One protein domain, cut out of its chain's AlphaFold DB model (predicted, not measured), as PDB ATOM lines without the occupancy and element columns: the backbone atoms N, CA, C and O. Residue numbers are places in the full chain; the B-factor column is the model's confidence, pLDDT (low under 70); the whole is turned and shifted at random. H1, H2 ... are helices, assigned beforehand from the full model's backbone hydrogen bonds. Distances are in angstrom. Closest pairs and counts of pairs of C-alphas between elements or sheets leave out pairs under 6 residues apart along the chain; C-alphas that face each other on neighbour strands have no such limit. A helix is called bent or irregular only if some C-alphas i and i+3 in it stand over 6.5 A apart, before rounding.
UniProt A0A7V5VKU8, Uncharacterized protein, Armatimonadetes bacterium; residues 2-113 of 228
ATOM      1  N   VAL A   2      52.884  15.378   8.175       76.38
ATOM      2  CA  VAL A   2      54.017  14.649   8.797       76.38
ATOM      3  C   VAL A   2      55.379  15.342   8.604       76.38
ATOM      4  O   VAL A   2      56.112  15.530   9.565       76.38
ATOM      5  N   ILE A   3      55.697  15.818   7.392       74.69
ATOM      6  CA  ILE A   3      56.959  16.540   7.116       74.69
ATOM      7  C   ILE A   3      57.070  17.848   7.922       74.69
ATOM      8  O   ILE A   3      58.157  18.203   8.369       74.69
ATOM      9  N   ALA A   4      55.959  18.565   8.125       70.75
ATOM     10  CA  ALA A   4      55.954  19.791   8.923       70.75
ATOM     11  C   ALA A   4      56.251  19.480  10.395       70.75
ATOM     12  O   ALA A   4      57.117  20.124  10.976       70.75
ATOM     13  N   ARG A   5      55.618  18.438  10.949       78.94
ATOM     14  CA  ARG A   5      55.885  17.950  12.308       78.94
ATOM     15  C   ARG A   5      57.343  17.536  12.495       78.94
ATOM     16  O   ARG A   5      57.997  18.060  13.388       78.94
ATOM     17  N   LEU A   6      57.878  16.700  11.603       73.44
ATOM     18  CA  LEU A   6      59.277  16.259  11.658       73.44
ATOM     19  C   LEU A   6      60.261  17.434  11.603       73.44
ATOM     20  O   LEU A   6      61.266  17.439  12.310       73.44
ATOM     21  N   HIS A   7      59.992  18.447  10.774       75.06
ATOM     22  CA  HIS A   7      60.820  19.652  10.746       75.06
ATOM     23  C   HIS A   7      60.740  20.447  12.050       75.06
ATOM     24  O   HIS A   7      61.774  20.935  12.503       75.06
ATOM     25  N   THR A   8      59.556  20.565  12.650       71.88
ATOM     26  CA  THR A   8      59.377  21.251  13.932       71.88
ATOM     27  C   THR A   8      60.083  20.510  15.065       71.88
ATOM     28  O   THR A   8      60.885  21.116  15.764       71.88
ATOM     29  N   GLU A   9      59.876  19.201  15.206       78.75
ATOM     30  CA  GLU A   9      60.508  18.371  16.247       78.75
ATOM     31  C   GLU A   9      62.034  18.288  16.097       78.75
ATOM     32  O   GLU A   9      62.760  18.164  17.080       78.75
ATOM     33  N   LYS A  10      62.554  18.403  14.869       75.25
ATOM     34  CA  LYS A  10      64.001  18.490  14.626       75.25
ATOM     35  C   LYS A  10      64.596  19.828  15.078       75.25
ATOM     36  O   LYS A  10      65.782  19.886  15.393       75.25
ATOM     37  N   GLN A  11      63.812  20.905  15.044       66.94
ATOM     38  CA  GLN A  11      64.260  22.259  15.392       66.94
ATOM     39  C   GLN A  11      64.006  22.604  16.861       66.94
ATOM     40  O   GLN A  11      64.752  23.396  17.429       66.94
ATOM     41  N   PHE A  12      62.993  21.993  17.471       65.50
ATOM     42  CA  PHE A  12      62.598  22.214  18.853       65.50
ATOM     43  C   PHE A  12      62.550  20.891  19.611       65.50
ATOM     44  O   PHE A  12      61.756  20.006  19.295       65.50
ATOM     45  N   ALA A  13      63.372  20.784  20.659       67.25
ATOM     46  CA  ALA A  13      63.168  19.769  21.682       67.25
ATOM     47  C   ALA A  13      61.780  19.953  22.319       67.25
ATOM     48  O   ALA A  13      61.222  21.053  22.304       67.25
ATOM     49  N   VAL A  14      61.228  18.874  22.876       70.25
ATOM     50  CA  VAL A  14      59.879  18.894  23.458       70.25
ATOM     51  C   VAL A  14      59.757  20.037  24.476       70.25
ATOM     52  O   VAL A  14      60.648  20.175  25.317       70.25
ATOM     53  N   PRO A  15      58.713  20.877  24.375       80.75
ATOM     54  CA  PRO A  15      58.618  22.121  25.127       80.75
ATOM     55  C   PRO A  15      58.573  21.870  26.633       80.75
ATOM     56  O   PRO A  15      57.931  20.935  27.104       80.75
ATOM     57  N   GLU A  16      59.249  22.745  27.373       81.06
ATOM     58  CA  GLU A  16      59.356  22.702  28.839       81.06
ATOM     59  C   GLU A  16      58.400  23.694  29.522       81.06
ATOM     60  O   GLU A  16      58.164  23.608  30.723       81.06
ATOM     61  N   ASP A  17      57.846  24.642  28.761       85.81
ATOM     62  CA  ASP A  17      56.941  25.678  29.249       85.81
ATOM     63  C   ASP A  17      55.969  26.155  28.149       85.81
ATOM     64  O   ASP A  17      56.069  25.776  26.976       85.81
ATOM     65  N   LEU A  18      55.018  27.011  28.539       86.94
ATOM     66  CA  LEU A  18      53.995  27.567  27.647       86.94
ATOM     67  C   LEU A  18      54.580  28.435  26.517       86.94
ATOM     68  O   LEU A  18      54.027  28.457  25.420       86.94
ATOM     69  N   SER A  19      55.681  29.150  26.758       88.81
ATOM     70  CA  SER A  19      56.300  30.000  25.736       88.81
ATOM     71  C   SER A  19      56.893  29.146  24.621       88.81
ATOM     72  O   SER A  19      56.603  29.381  23.448       88.81
ATOM     73  N   LYS A  20      57.660  28.113  24.986       88.38
ATOM     74  CA  LYS A  20      58.232  27.154  24.032       88.38
ATOM     75  C   LYS A  20      57.146  26.370  23.304       88.38
ATOM     76  O   LYS A  20      57.277  26.111  22.110       88.38
ATOM     77  N   TRP A  21      56.057  26.024  23.993       91.44
ATOM     78  CA  TRP A  21      54.892  25.409  23.356       91.44
ATOM     79  C   TRP A  21      54.290  26.317  22.275       91.44
ATOM     80  O   TRP A  21      54.140  25.886  21.134       91.44
ATOM     81  N   ASN A  22      54.014  27.585  22.588       90.94
ATOM     82  CA  ASN A  22      53.445  28.532  21.623       90.94
ATOM     83  C   ASN A  22      54.371  28.776  20.420       90.94
ATOM     84  O   ASN A  22      53.901  28.893  19.286       90.94
ATOM     85  N   GLU A  23      55.685  28.818  20.646       90.25
ATOM     86  CA  GLU A  23      56.674  28.910  19.571       90.25
ATOM     87  C   GLU A  23      56.648  27.664  18.674       90.25
ATOM     88  O   GLU A  23      56.569  27.784  17.449       90.25
ATOM     89  N   MET A  24      56.607  26.469  19.270       90.19
ATOM     90  CA  MET A  24      56.495  25.201  18.547       90.19
ATOM     91  C   MET A  24      55.216  25.136  17.697       90.19
ATOM     92  O   MET A  24      55.276  24.739  16.531       90.19
ATOM     93  N   VAL A  25      54.076  25.571  18.245       91.75
ATOM     94  CA  VAL A  25      52.792  25.671  17.526       91.75
ATOM     95  C   VAL A  25      52.917  26.611  16.326       91.75
ATOM     96  O   VAL A  25      52.512  26.254  15.218       91.75
ATOM     97  N   SER A  26      53.513  27.790  16.523       91.06
ATOM     98  CA  SER A  26      53.715  28.791  15.467       91.06
ATOM     99  C   SER A  26      54.607  28.268  14.332       91.06
ATOM    100  O   SER A  26      54.271  28.388  13.149       91.06
ATOM    101  N   ILE A  27      55.715  27.603  14.673       89.69
ATOM    102  CA  ILE A  27      56.614  26.994  13.685       89.69
ATOM    103  C   ILE A  27      55.897  25.869  12.941       89.69
ATOM    104  O   ILE A  27      55.937  25.834  11.709       89.69
ATOM    105  N   PHE A  28      55.218  24.971  13.660       92.75
ATOM    106  CA  PHE A  28      54.471  23.877  13.048       92.75
ATOM    107  C   PHE A  28      53.430  24.390  12.060       92.75
ATOM    108  O   PHE A  28      53.444  23.947  10.912       92.75
ATOM    109  N   ILE A  29      52.572  25.333  12.463       92.25
ATOM    110  CA  ILE A  29      51.487  25.809  11.599       92.25
ATOM    111  C   ILE A  29      52.044  26.522  10.357       92.25
ATOM    112  O   ILE A  29      51.616  26.248   9.236       92.25
ATOM    113  N   SER A  30      53.114  27.307  10.529       91.06
ATOM    114  CA  SER A  30      53.817  27.967   9.427       91.06
ATOM    115  C   SER A  30      54.457  26.964   8.457       91.06
ATOM    116  O   SER A  30      54.282  27.075   7.242       91.06
ATOM    117  N   LYS A  31      55.146  25.926   8.955       89.50
ATOM    118  CA  LYS A  31      55.702  24.834   8.124       89.50
ATOM    119  C   LYS A  31      54.610  24.004   7.464       89.50
ATOM    120  O   LYS A  31      54.781  23.501   6.353       89.50
ATOM    121  N   ALA A  32      53.477  23.891   8.139       88.88
ATOM    122  CA  ALA A  32      52.249  23.342   7.621       88.88
ATOM    123  C   ALA A  32      51.550  24.294   6.645       88.88
ATOM    124  O   ALA A  32      50.479  23.917   6.186       88.88
ATOM    125  N   GLY A  33      52.147  25.429   6.252       91.75
ATOM    126  CA  GLY A  33      51.661  26.364   5.230       91.75
ATOM    127  C   GLY A  33      50.290  26.951   5.539       91.75
ATOM    128  O   GLY A  33      49.501  27.132   4.617       91.75
ATOM    129  N   LEU A  34      50.008  27.148   6.824       94.00
ATOM    130  CA  LEU A  34      48.751  27.639   7.364       94.00
ATOM    131  C   LEU A  34      49.036  28.670   8.461       94.00
ATOM    132  O   LEU A  34      50.120  28.717   9.045       94.00
ATOM    133  N   SER A  35      48.023  29.450   8.794       94.00
ATOM    134  CA  SER A  35      47.902  30.150  10.064       94.00
ATOM    135  C   SER A  35      46.917  29.417  10.978       94.00
ATOM    136  O   SER A  35      46.065  28.647  10.530       94.00
ATOM    137  N   LEU A  36      47.021  29.648  12.288       91.19
ATOM    138  CA  LEU A  36      46.088  29.048  13.244       91.19
ATOM    139  C   LEU A  36      44.627  29.487  12.993       91.19
ATOM    140  O   LEU A  36      43.765  28.611  12.981       91.19
ATOM    141  N   PRO A  37      44.319  30.775  12.721       92.75
ATOM    142  CA  PRO A  37      42.956  31.188  12.380       92.75
ATOM    143  C   PRO A  37      42.397  30.497  11.132       92.75
ATOM    144  O   PRO A  37      41.222  30.140  11.118       92.75
ATOM    145  N   GLU A  38      43.223  30.260  10.106       93.25
ATOM    146  CA  GLU A  38      42.803  29.503   8.917       93.25
ATOM    147  C   GLU A  38      42.450  28.055   9.268       93.25
ATOM    148  O   GLU A  38      41.423  27.552   8.822       93.25
ATOM    149  N   ALA A  39      43.245  27.393  10.116       92.50
ATOM    150  CA  ALA A  39      42.956  26.026  10.541       92.50
ATOM    151  C   ALA A  39      41.646  25.912  11.346       92.50
ATOM    152  O   ALA A  39      40.912  24.934  11.201       92.50
ATOM    153  N   VAL A  40      41.328  26.924  12.158       90.88
ATOM    154  CA  VAL A  40      40.056  27.010  12.896       90.88
ATOM    155  C   VAL A  40      38.883  27.263  11.948       90.88
ATOM    156  O   VAL A  40      37.852  26.603  12.056       90.88
ATOM    157  N   ALA A  41      39.047  28.159  10.974       90.88
ATOM    158  CA  ALA A  41      38.025  28.398   9.959       90.88
ATOM    159  C   ALA A  41      37.738  27.133   9.123       90.88
ATOM    160  O   ALA A  41      36.578  26.843   8.820       90.88
ATOM    161  N   ASP A  42      38.776  26.353   8.803       91.06
ATOM    162  CA  ASP A  42      38.652  25.052   8.139       91.06
ATOM    163  C   ASP A  42      37.824  24.062   8.970       91.06
ATOM    164  O   ASP A  42      36.982  23.361   8.409       91.06
ATOM    165  N   LEU A  43      38.025  24.014  10.291       90.06
ATOM    166  CA  LEU A  43      37.253  23.164  11.204       90.06
ATOM    167  C   LEU A  43      35.762  23.529  11.207       90.06
ATOM    168  O   LEU A  43      34.910  22.648  11.072       90.06
ATOM    169  N   ASP A  44      35.438  24.819  11.299       88.62
ATOM    170  CA  ASP A  44      34.048  25.283  11.268       88.62
ATOM    171  C   ASP A  44      33.378  24.995   9.916       88.62
ATOM    172  O   ASP A  44      32.211  24.595   9.853       88.62
ATOM    173  N   ALA A  45      34.110  25.179   8.814       87.12
ATOM    174  CA  ALA A  45      33.621  24.856   7.479       87.12
ATOM    175  C   ALA A  45      33.428  23.343   7.293       87.12
ATOM    176  O   ALA A  45      32.440  22.918   6.693       87.12
ATOM    177  N   TYR A  46      34.352  22.535   7.815       84.81
ATOM    178  CA  TYR A  46      34.301  21.078   7.756       84.81
ATOM    179  C   TYR A  46      33.094  20.516   8.510       84.81
ATOM    180  O   TYR A  46      32.346  19.709   7.951       84.81
ATOM    181  N   SER A  47      32.844  21.011   9.725       83.19
ATOM    182  CA  SER A  47      31.680  20.626  10.528       83.19
ATOM    183  C   SER A  47      30.363  20.878   9.785       83.19
ATOM    184  O   SER A  47      29.510  19.993   9.718       83.19
ATOM    185  N   LYS A  48      30.218  22.040   9.132       80.62
ATOM    186  CA  LYS A  48      29.009  22.373   8.355       80.62
ATOM    187  C   LYS A  48      28.802  21.448   7.155       80.62
ATOM    188  O   LYS A  48      27.670  21.070   6.875       80.62
ATOM    189  N   ARG A  49      29.876  21.057   6.459       74.56
ATOM    190  CA  ARG A  49      29.794  20.137   5.306       74.56
ATOM    191  C   ARG A  49      29.379  18.723   5.719       74.56
ATOM    192  O   ARG A  49      28.619  18.091   4.996       74.56
ATOM    193  N   LYS A  50      29.790  18.248   6.906       67.69
ATOM    194  CA  LYS A  50      29.354  16.940   7.444       67.69
ATOM    195  C   LYS A  50      27.826  16.862   7.585       67.69
ATOM    196  O   LYS A  50      27.259  15.778   7.510       67.69
ATOM    197  N   GLN A  51      27.167  18.003   7.786       68.00
ATOM    198  CA  GLN A  51      25.719  18.093   7.977       68.00
ATOM    199  C   GLN A  51      24.929  18.216   6.659       68.00
ATOM    200  O   GLN A  51      23.701  18.175   6.686       68.00
ATOM    201  N   THR A  52      25.594  18.373   5.507       62.84
ATOM    202  CA  THR A  52      24.927  18.494   4.199       62.84
ATOM    203  C   THR A  52      24.830  17.149   3.481       62.84
ATOM    204  O   THR A  52      25.775  16.368   3.509       62.84
ATOM    205  N   TRP A  53      23.691  16.882   2.829       49.34
ATOM    206  CA  TRP A  53      23.466  15.668   2.036       49.34
ATOM    207  C   TRP A  53      23.608  15.946   0.524       49.34
ATOM    208  O   TRP A  53      22.983  16.898   0.047       49.34
ATOM    209  N   PRO A  54      24.326  15.108  -0.250       56.75
ATOM    210  CA  PRO A  54      25.160  14.000   0.214       56.75
ATOM    211  C   PRO A  54      26.398  14.527   0.966       56.75
ATOM    212  O   PRO A  54      26.886  15.610   0.642       56.75
ATOM    213  N   PRO A  55      26.908  13.802   1.976       56.50
ATOM    214  CA  PRO A  55      28.124  14.207   2.668       56.50
ATOM    215  C   PRO A  55      29.328  14.024   1.733       56.50
ATOM    216  O   PRO A  55      29.915  12.947   1.659       56.50
ATOM    217  N   ASP A  56      29.716  15.083   1.022       49.06
ATOM    218  CA  ASP A  56      30.864  15.115   0.095       49.06
ATOM    219  C   ASP A  56      32.239  15.021   0.803       49.06
ATOM    220  O   ASP A  56      33.293  15.195   0.194       49.06
ATOM    221  N   ASN A  57      32.263  14.755   2.108       47.09
ATOM    222  CA  ASN A  57      33.441  14.870   2.965       47.09
ATOM    223  C   ASN A  57      33.684  13.648   3.868       47.09
ATOM    224  O   ASN A  57      34.242  13.785   4.953       47.09
ATOM    225  N   LEU A  58      33.328  12.446   3.408       51.22
ATOM    226  CA  LEU A  58      33.624  11.194   4.119       51.22
ATOM    227  C   LEU A  58      35.012  10.590   3.839       51.22
ATOM    228  O   LEU A  58      35.291   9.515   4.362       51.22
ATOM    229  N   ILE A  59      35.879  11.228   3.039       55.81
ATOM    230  CA  ILE A  59      37.160  10.596   2.664       55.81
ATOM    231  C   ILE A  59      38.387  11.347   3.195       55.81
ATOM    232  O   ILE A  59      39.300  10.685   3.675       55.81
ATOM    233  N   GLU A  60      38.424  12.688   3.217       71.75
ATOM    234  CA  GLU A  60      39.612  13.409   3.711       71.75
ATOM    235  C   GLU A  60      39.265  14.710   4.448       71.75
ATOM    236  O   GLU A  60      38.550  15.579   3.941       71.75
ATOM    237  N   ALA A  61      39.802  14.858   5.663       81.00
ATOM    238  CA  ALA A  61      39.683  16.088   6.432       81.00
ATOM    239  C   ALA A  61      40.521  17.213   5.784       81.00
ATOM    240  O   ALA A  61      41.639  16.960   5.325       81.00
ATOM    241  N   PRO A  62      40.037  18.471   5.768       88.38
ATOM    242  CA  PRO A  62      40.810  19.599   5.272       88.38
ATOM    243  C   PRO A  62      42.155  19.726   5.976       88.38
ATOM    244  O   PRO A  62      42.316  19.378   7.149       88.38
ATOM    245  N   ARG A  63      43.118  20.308   5.265       89.25
ATOM    246  CA  ARG A  63      44.484  20.508   5.749       89.25
ATOM    247  C   ARG A  63      44.526  21.172   7.133       89.25
ATOM    248  O   ARG A  63      45.333  20.751   7.959       89.25
ATOM    249  N   GLY A  64      43.674  22.172   7.384       92.19
ATOM    250  CA  GLY A  64      43.549  22.825   8.685       92.19
ATOM    251  C   GLY A  64      43.099  21.884   9.801       92.19
ATOM    252  O   GLY A  64      43.723  21.850  10.859       92.19
ATOM    253  N   VAL A  65      42.098  21.041   9.541       90.75
ATOM    254  CA  VAL A  65      41.608  20.037  10.502       90.75
ATOM    255  C   VAL A  65      42.700  19.018  10.831       90.75
ATOM    256  O   VAL A  65      42.957  18.743  12.002       90.75
ATOM    257  N   VAL A  66      43.414  18.513   9.819       90.38
ATOM    258  CA  VAL A  66      44.547  17.595  10.033       90.38
ATOM    259  C   VAL A  66      45.657  18.271  10.849       90.38
ATOM    260  O   VAL A  66      46.247  17.644  11.731       90.38
ATOM    261  N   ALA A  67      45.931  19.558  10.611       93.12
ATOM    262  CA  ALA A  67      46.903  20.314  11.397       93.12
ATOM    263  C   ALA A  67      46.486  20.428  12.874       93.12
ATOM    264  O   ALA A  67      47.318  20.193  13.750       93.12
ATOM    265  N   LEU A  68      45.210  20.706  13.168       93.75
ATOM    266  CA  LEU A  68      44.692  20.739  14.542       93.75
ATOM    267  C   LEU A  68      44.782  19.367  15.228       93.75
ATOM    268  O   LEU A  68      45.207  19.280  16.379       93.75
ATOM    269  N   ARG A  69      44.458  18.283  14.510       91.88
ATOM    270  CA  ARG A  69      44.613  16.905  15.004       91.88
ATOM    271  C   ARG A  69      46.065  16.570  15.354       91.88
ATOM    272  O   ARG A  69      46.295  15.910  16.368       91.88
ATOM    273  N   MET A  70      47.040  17.033  14.567       91.19
ATOM    274  CA  MET A  70      48.464  16.882  14.899       91.19
ATOM    275  C   MET A  70      48.890  17.751  16.080       91.19
ATOM    276  O   MET A  70      49.639  17.283  16.932       91.19
ATOM    277  N   LEU A  71      48.384  18.983  16.177       93.19
ATOM    278  CA  LEU A  71      48.639  19.840  17.334       93.19
ATOM    279  C   LEU A  71      48.121  19.211  18.634       93.19
ATOM    280  O   LEU A  71      48.778  19.343  19.659       93.19
ATOM    281  N   ALA A  72      47.003  18.477  18.605       92.94
ATOM    282  CA  ALA A  72      46.516  17.736  19.771       92.94
ATOM    283  C   ALA A  72      47.449  16.577  20.185       92.94
ATOM    284  O   ALA A  72      47.647  16.336  21.378       92.94
ATOM    285  N   GLU A  73      48.070  15.884  19.224       89.81
ATOM    286  CA  GLU A  73      49.098  14.876  19.524       89.81
ATOM    287  C   GLU A  73      50.357  15.520  20.119       89.81
ATOM    288  O   GLU A  73      50.839  15.087  21.162       89.81
ATOM    289  N   MET A  74      50.849  16.607  19.522       90.62
ATOM    290  CA  MET A  74      52.002  17.346  20.054       90.62
ATOM    291  C   MET A  74      51.711  17.914  21.454       90.62
ATOM    292  O   MET A  74      52.572  17.887  22.332       90.62
ATOM    293  N   ALA A  75      50.478  18.372  21.696       91.88
ATOM    294  CA  ALA A  75      50.035  18.831  23.010       91.88
ATOM    295  C   ALA A  75      50.032  17.693  24.039       91.88
ATOM    296  O   ALA A  75      50.369  17.922  25.197       91.88
ATOM    297  N   THR A  76      49.712  16.464  23.622       90.12
ATOM    298  CA  THR A  76      49.793  15.272  24.478       90.12
ATOM    299  C   THR A  76      51.225  15.017  24.942       90.12
ATOM    300  O   THR A  76      51.457  14.767  26.124       90.12
ATOM    301  N   GLU A  77      52.195  15.120  24.034       88.44
ATOM    302  CA  GLU A  77      53.612  14.956  24.366       88.44
ATOM    303  C   GLU A  77      54.111  16.058  25.305       88.44
ATOM    304  O   GLU A  77      54.793  15.767  26.288       88.44
ATOM    305  N   ALA A  78      53.740  17.313  25.041       89.25
ATOM    306  CA  ALA A  78      54.070  18.446  25.902       89.25
ATOM    307  C   ALA A  78      53.450  18.298  27.304       89.25
ATOM    308  O   ALA A  78      54.129  18.482  28.317       89.25
ATOM    309  N   TYR A  79      52.179  17.892  27.375       90.75
ATOM    310  CA  TYR A  79      51.469  17.649  28.629       90.75
ATOM    311  C   TYR A  79      52.144  16.549  29.454       90.75
ATOM    312  O   TYR A  79      52.420  16.745  30.638       90.75
ATOM    313  N   ALA A  80      52.502  15.429  28.819       85.75
ATOM    314  CA  ALA A  80      53.203  14.322  29.467       85.75
ATOM    315  C   ALA A  80      54.584  14.716  30.026       85.75
ATOM    316  O   ALA A  80      55.078  14.065  30.946       85.75
ATOM    317  N   LYS A  81      55.202  15.785  29.504       84.56
ATOM    318  CA  LYS A  81      56.483  16.324  29.990       84.56
ATOM    319  C   LYS A  81      56.346  17.486  30.976       84.56
ATOM    320  O   LYS A  81      57.346  18.112  31.311       84.56
ATOM    321  N   GLY A  82      55.142  17.741  31.482       86.12
ATOM    322  CA  GLY A  82      54.917  18.724  32.542       86.12
ATOM    323  C   GLY A  82      54.502  20.110  32.056       86.12
ATOM    324  O   GLY A  82      54.594  21.059  32.830       86.12
ATOM    325  N   VAL A  83      54.004  20.239  30.819       89.50
ATOM    326  CA  VAL A  83      53.368  21.469  30.318       89.50
ATOM    327  C   VAL A  83      51.839  21.316  30.368       89.50
ATOM    328  O   VAL A  83      51.207  21.043  29.344       89.50
ATOM    329  N   PRO A  84      51.190  21.487  31.539       85.56
ATOM    330  CA  PRO A  84      49.748  21.265  31.683       85.56
ATOM    331  C   PRO A  84      48.908  22.211  30.816       85.56
ATOM    332  O   PRO A  84      47.771  21.903  30.468       85.56
ATOM    333  N   THR A  85      49.482  23.352  30.436       89.25
ATOM    334  CA  THR A  85      48.855  24.382  29.609       89.25
ATOM    335  C   THR A  85      48.881  24.081  28.108       89.25
ATOM    336  O   THR A  85      48.327  24.858  27.333       89.25
ATOM    337  N   ALA A  86      49.472  22.964  27.665       90.75
ATOM    338  CA  ALA A  86      49.563  22.626  26.242       90.75
ATOM    339  C   ALA A  86      48.184  22.519  25.561       90.75
ATOM    340  O   ALA A  86      48.010  22.918  24.409       90.75
ATOM    341  N   PHE A  87      47.172  22.057  26.299       91.50
ATOM    342  CA  PHE A  87      45.805  21.948  25.791       91.50
ATOM    343  C   PHE A  87      45.000  23.255  25.820       91.50
ATOM    344  O   PHE A  87      43.927  23.268  25.223       91.50
ATOM    345  N   LEU A  88      45.506  24.350  26.417       89.75
ATOM    346  CA  LEU A  88      44.795  25.646  26.449       89.75
ATOM    347  C   LEU A  88      44.429  26.145  25.044       89.75
ATOM    348  O   LEU A  88      43.442  26.855  24.879       89.75
ATOM    349  N   LEU A  89      45.200  25.740  24.028       86.31
ATOM    350  CA  LEU A  89      44.918  26.002  22.617       86.31
ATOM    351  C   LEU A  89      43.497  25.575  22.201       86.31
ATOM    352  O   LEU A  89      42.915  26.194  21.316       86.31
ATOM    353  N   PHE A  90      42.953  24.531  22.829       89.06
ATOM    354  CA  PHE A  90      41.671  23.921  22.475       89.06
ATOM    355  C   PHE A  90      40.549  24.209  23.478       89.06
ATOM    356  O   PHE A  90      39.400  23.860  23.208       89.06
ATOM    357  N   ASP A  91      40.849  24.830  24.623       82.38
ATOM    358  CA  ASP A  91      39.898  24.931  25.738       82.38
ATOM    359  C   ASP A  91      38.613  25.689  25.357       82.38
ATOM    360  O   ASP A  91      37.529  25.326  25.815       82.38
ATOM    361  N   GLY A  92      38.708  26.662  24.442       73.94
ATOM    362  CA  GLY A  92      37.563  27.415  23.915       73.94
ATOM    363  C   GLY A  92      36.621  26.627  22.998       73.94
ATOM    364  O   GLY A  92      35.580  27.157  22.625       73.94
ATOM    365  N   TRP A  93      36.962  25.388  22.629       75.62
ATOM    366  CA  TRP A  93      36.186  24.568  21.688       75.62
ATOM    367  C   TRP A  93      35.779  23.211  22.263       75.62
ATOM    368  O   TRP A  93      35.094  22.455  21.589       75.62
ATOM    369  N   THR A  94      36.199  22.875  23.484       68.56
ATOM    370  CA  THR A  94      36.197  21.491  23.990       68.56
ATOM    371  C   THR A  94      34.852  20.767  23.865       68.56
ATOM    372  O   THR A  94      34.841  19.600  23.479       68.56
ATOM    373  N   GLU A  95      33.738  21.448  24.141       68.19
ATOM    374  CA  GLU A  95      32.400  20.849  24.053       68.19
ATOM    375  C   GLU A  95      31.892  20.787  22.602       68.19
ATOM    376  O   GLU A  95      31.396  19.757  22.153       68.19
ATOM    377  N   GLU A  96      32.117  21.848  21.823       81.19
ATOM    378  CA  GLU A  96      31.755  21.910  20.399       81.19
ATOM    379  C   GLU A  96      32.570  20.931  19.543       81.19
ATOM    380  O   GLU A  96      32.111  20.470  18.498       81.19
ATOM    381  N   LEU A  97      33.790  20.599  19.970       85.00
ATOM    382  CA  LEU A  97      34.688  19.709  19.241       85.00
ATOM    383  C   LEU A  97      34.107  18.312  19.073       85.00
ATOM    384  O   LEU A  97      34.362  17.698  18.040       85.00
ATOM    385  N   ARG A  98      33.307  17.824  20.030       83.25
ATOM    386  CA  ARG A  98      32.657  16.513  19.897       83.25
ATOM    387  C   ARG A  98      31.743  16.472  18.670       83.25
ATOM    388  O   ARG A  98      31.710  15.463  17.978       83.25
ATOM    389  N   GLU A  99      31.056  17.570  18.366       81.88
ATOM    390  CA  GLU A  99      30.181  17.676  17.195       81.88
ATOM    391  C   GLU A  99      30.956  18.043  15.921       81.88
ATOM    392  O   GLU A  99      30.674  17.516  14.839       81.88
ATOM    393  N   LYS A 100      31.944  18.941  16.040       85.25
ATOM    394  CA  LYS A 100      32.708  19.473  14.901       85.25
ATOM    395  C   LYS A 100      33.709  18.476  14.326       85.25
ATOM    396  O   LYS A 100      33.769  18.314  13.109       85.25
ATOM    397  N   ASP A 101      34.498  17.835  15.185       87.38
ATOM    398  CA  ASP A 101      35.500  16.837  14.810       87.38
ATOM    399  C   ASP A 101      35.730  15.843  15.969       87.38
ATOM    400  O   ASP A 101      36.621  16.039  16.805       87.38
ATOM    401  N   PRO A 102      34.944  14.750  16.020       83.12
ATOM    402  CA  PRO A 102      35.038  13.740  17.074       83.12
ATOM    403  C   PRO A 102      36.448  13.163  17.251       83.12
ATOM    404  O   PRO A 102      36.849  12.825  18.359       83.12
ATOM    405  N   ILE A 103      37.229  13.085  16.170       87.25
ATOM    406  CA  ILE A 103      38.592  12.539  16.172       87.25
ATOM    407  C   ILE A 103      39.538  13.467  16.938       87.25
ATOM    408  O   ILE A 103      40.287  13.014  17.807       87.25
ATOM    409  N   LEU A 104      39.503  14.770  16.651       89.88
ATOM    410  CA  LEU A 104      40.243  15.789  17.392       89.88
ATOM    411  C   LEU A 104      39.833  15.796  18.868       89.88
ATOM    412  O   LEU A 104      40.703  15.827  19.741       89.88
ATOM    413  N   TRP A 105      38.530  15.706  19.152       90.56
ATOM    414  CA  TRP A 105      38.029  15.613  20.521       90.56
ATOM    415  C   TRP A 105      38.581  14.382  21.257       90.56
ATOM    416  O   TRP A 105      39.169  14.541  22.329       90.56
ATOM    417  N   ILE A 106      38.497  13.182  20.664       89.25
ATOM    418  CA  ILE A 106      39.056  11.943  21.234       89.25
ATOM    419  C   ILE A 106      40.546  12.125  21.543       89.25
ATOM    420  O   ILE A 106      40.974  11.834  22.659       89.25
ATOM    421  N   ARG A 107      41.342  12.667  20.613       90.06
ATOM    422  CA  ARG A 107      42.788  12.885  20.821       90.06
ATOM    423  C   ARG A 107      43.084  13.771  22.027       90.06
ATOM    424  O   ARG A 107      43.944  13.431  22.837       90.06
ATOM    425  N   ILE A 108      42.355  14.877  22.173       91.50
ATOM    426  CA  ILE A 108      42.500  15.778  23.324       91.50
ATOM    427  C   ILE A 108      42.151  15.045  24.623       91.50
ATOM    428  O   ILE A 108      42.886  15.141  25.608       91.50
ATOM    429  N   GLN A 109      41.048  14.291  24.637       90.81
ATOM    430  CA  GLN A 109      40.624  13.543  25.819       90.81
ATOM    431  C   GLN A 109      41.649  12.471  26.210       90.81
ATOM    432  O   GLN A 109      41.989  12.344  27.390       90.81
ATOM    433  N   LEU A 110      42.192  11.736  25.241       90.00
ATOM    434  CA  LEU A 110      43.229  10.738  25.493       90.00
ATOM    435  C   LEU A 110      44.502  11.381  26.041       90.00
ATOM    436  O   LEU A 110      45.056  10.899  27.028       90.00
ATOM    437  N   GLY A 111      44.930  12.505  25.467       88.75
ATOM    438  CA  GLY A 111      46.145  13.185  25.892       88.75
ATOM    439  C   GLY A 111      46.126  13.691  27.337       88.75
ATOM    440  O   GLY A 111      47.170  13.717  27.985       88.75
ATOM    441  N   LYS A 112      44.938  14.008  27.870       89.12
ATOM    442  CA  LYS A 112      44.729  14.467  29.257       89.12
ATOM    443  C   LYS A 112      44.630  13.335  30.298       89.12
ATOM    444  O   LYS A 112      44.543  13.628  31.485       89.12
ATOM    445  N   ARG A 113      44.608  12.060  29.890       90.25
ATOM    446  CA  ARG A 113      44.385  10.897  30.782       90.25
ATOM    447  C   ARG A 113      45.620  10.011  30.900       90.25
ATOM    448  O   ARG A 113      46.431   9.951  29.973       90.25
TER     449      ARG A 113
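Overview. This is residues 2 to 113 of the 228 residues of an uncharacterized protein of Armatimonadetes bacterium (UniProt A0A7V5VKU8). The long helix H4 runs through the middle of this domain, with H7 side by side with it along one flank and H5 folded back along its last half, while H1 and H2 form a helical hairpin on another side. H3 meets the first residues of H4 at a steep angle and reaches away from them, and the loop of residues 51 to 62 after it makes one tip of the longest axis; little H6 bridges H3 and H7. The printed part has 112 residues with seven named helices, H1 to H7 in order along the chain, and no named strand, and its class is all helix. It is compact, with a radius of gyration of the C-alphas of 14.0 A, yet elongated in outline, spanning 45 by 29 by 20 A.

Arrangement. H1, residues 2 to 11, and H2, residues 18 to 31, touch and make a helical hairpin, running opposite ways at a steep tilt of 45 degrees; their closest C-alphas are those of Ala 4 and Lys 31, 5.1 A apart. H3, residues 36 to 50, is close to H2 but not clearly touching it, the closest C-alphas being those of Ile 29 and Leu 36 at 6.5 A. H4, residues 63 to 80, is the hub, touching four other helices. With its residues 63 to 68 alone it touches H3, opposite ways at a steep tilt of 63 degrees, and the closest C-alphas, of Ala 39 and Gly 64, are 3.7 A apart. H2 and H4 only just touch, with 3 pairs of C-alphas within 8 A; the closest are those of Ile 29 and Ala 67, 7.2 A apart, and the helices run opposite ways at a shallow tilt of 28 degrees. H5, residues 84 to 93, is irregular: C-alphas 89 and 92 are 7.6 A apart. It makes a helical hairpin with H4, touching residues 72 to 79 of H4 alone, opposite ways at a shallow tilt of 34 degrees, only just short of steep; the closest C-alphas are those of Ala 75 and Ala 86, at 5.0 A. H2 and H5 only just touch, only at their ends, with 3 pairs of C-alphas within 8 A; the closest are those of Leu 18 and Thr 85, 6.4 A apart. H6, residues 96 to 100, touches residues 43 to 47 of H3 alone, with the C-alphas of Ser 47 and Lys 100 closest at 4.6 A. H7, residues 102 to 111, touches H6 only at the corner by their link, with the C-alphas of Leu 97 and Trp 105 closest at 5.4 A. H7 touches H4, the same way at a shallow tilt of 14 degrees, with the C-alphas of Thr 76 and Gly 111 closest at 4.4 A. Among the pairs that are apart are H1 and H7, and H3 and H5. Every O i to N i+4 pair is within hydrogen-bond range in H1, H2, H3, H4, H6 and H7; in H5 0 of 6 are, beside 4 of 7 O i to N i+3 pairs.

Along the chain. H1 begins at C-alpha 2, (54.017, 14.649, 8.797), and is 14.4 A long from first to last C-alpha. H2 measures 19.8 A and H3 21.5 A. H4, the longest helix with 18 residues, runs 26.0 A from C-alpha 63 at (44.484, 20.508, 5.749) to C-alpha 80 at (53.203, 14.322, 29.467). H5 is 17.2 A long, H6 6.1 A, and H7 14.2 A, ending at C-alpha 111, (46.145, 13.185, 25.892).

Size, cuts and confidence. The two C-alphas farthest apart are those of Glu 16 and Pro 54, at 45.4 A. The printed part has no cut. The link from H3 to H4, with 12 residues, is long; that from H1 to H2 is short but not tight, and those from H2 to H3, H4 to H5, H5 to H6 and H6 to H7 are tight. The mean pLDDT of the printed part is 83.3, and residues 11 to 13, 50 to 59 and 94 to 95 are under 70.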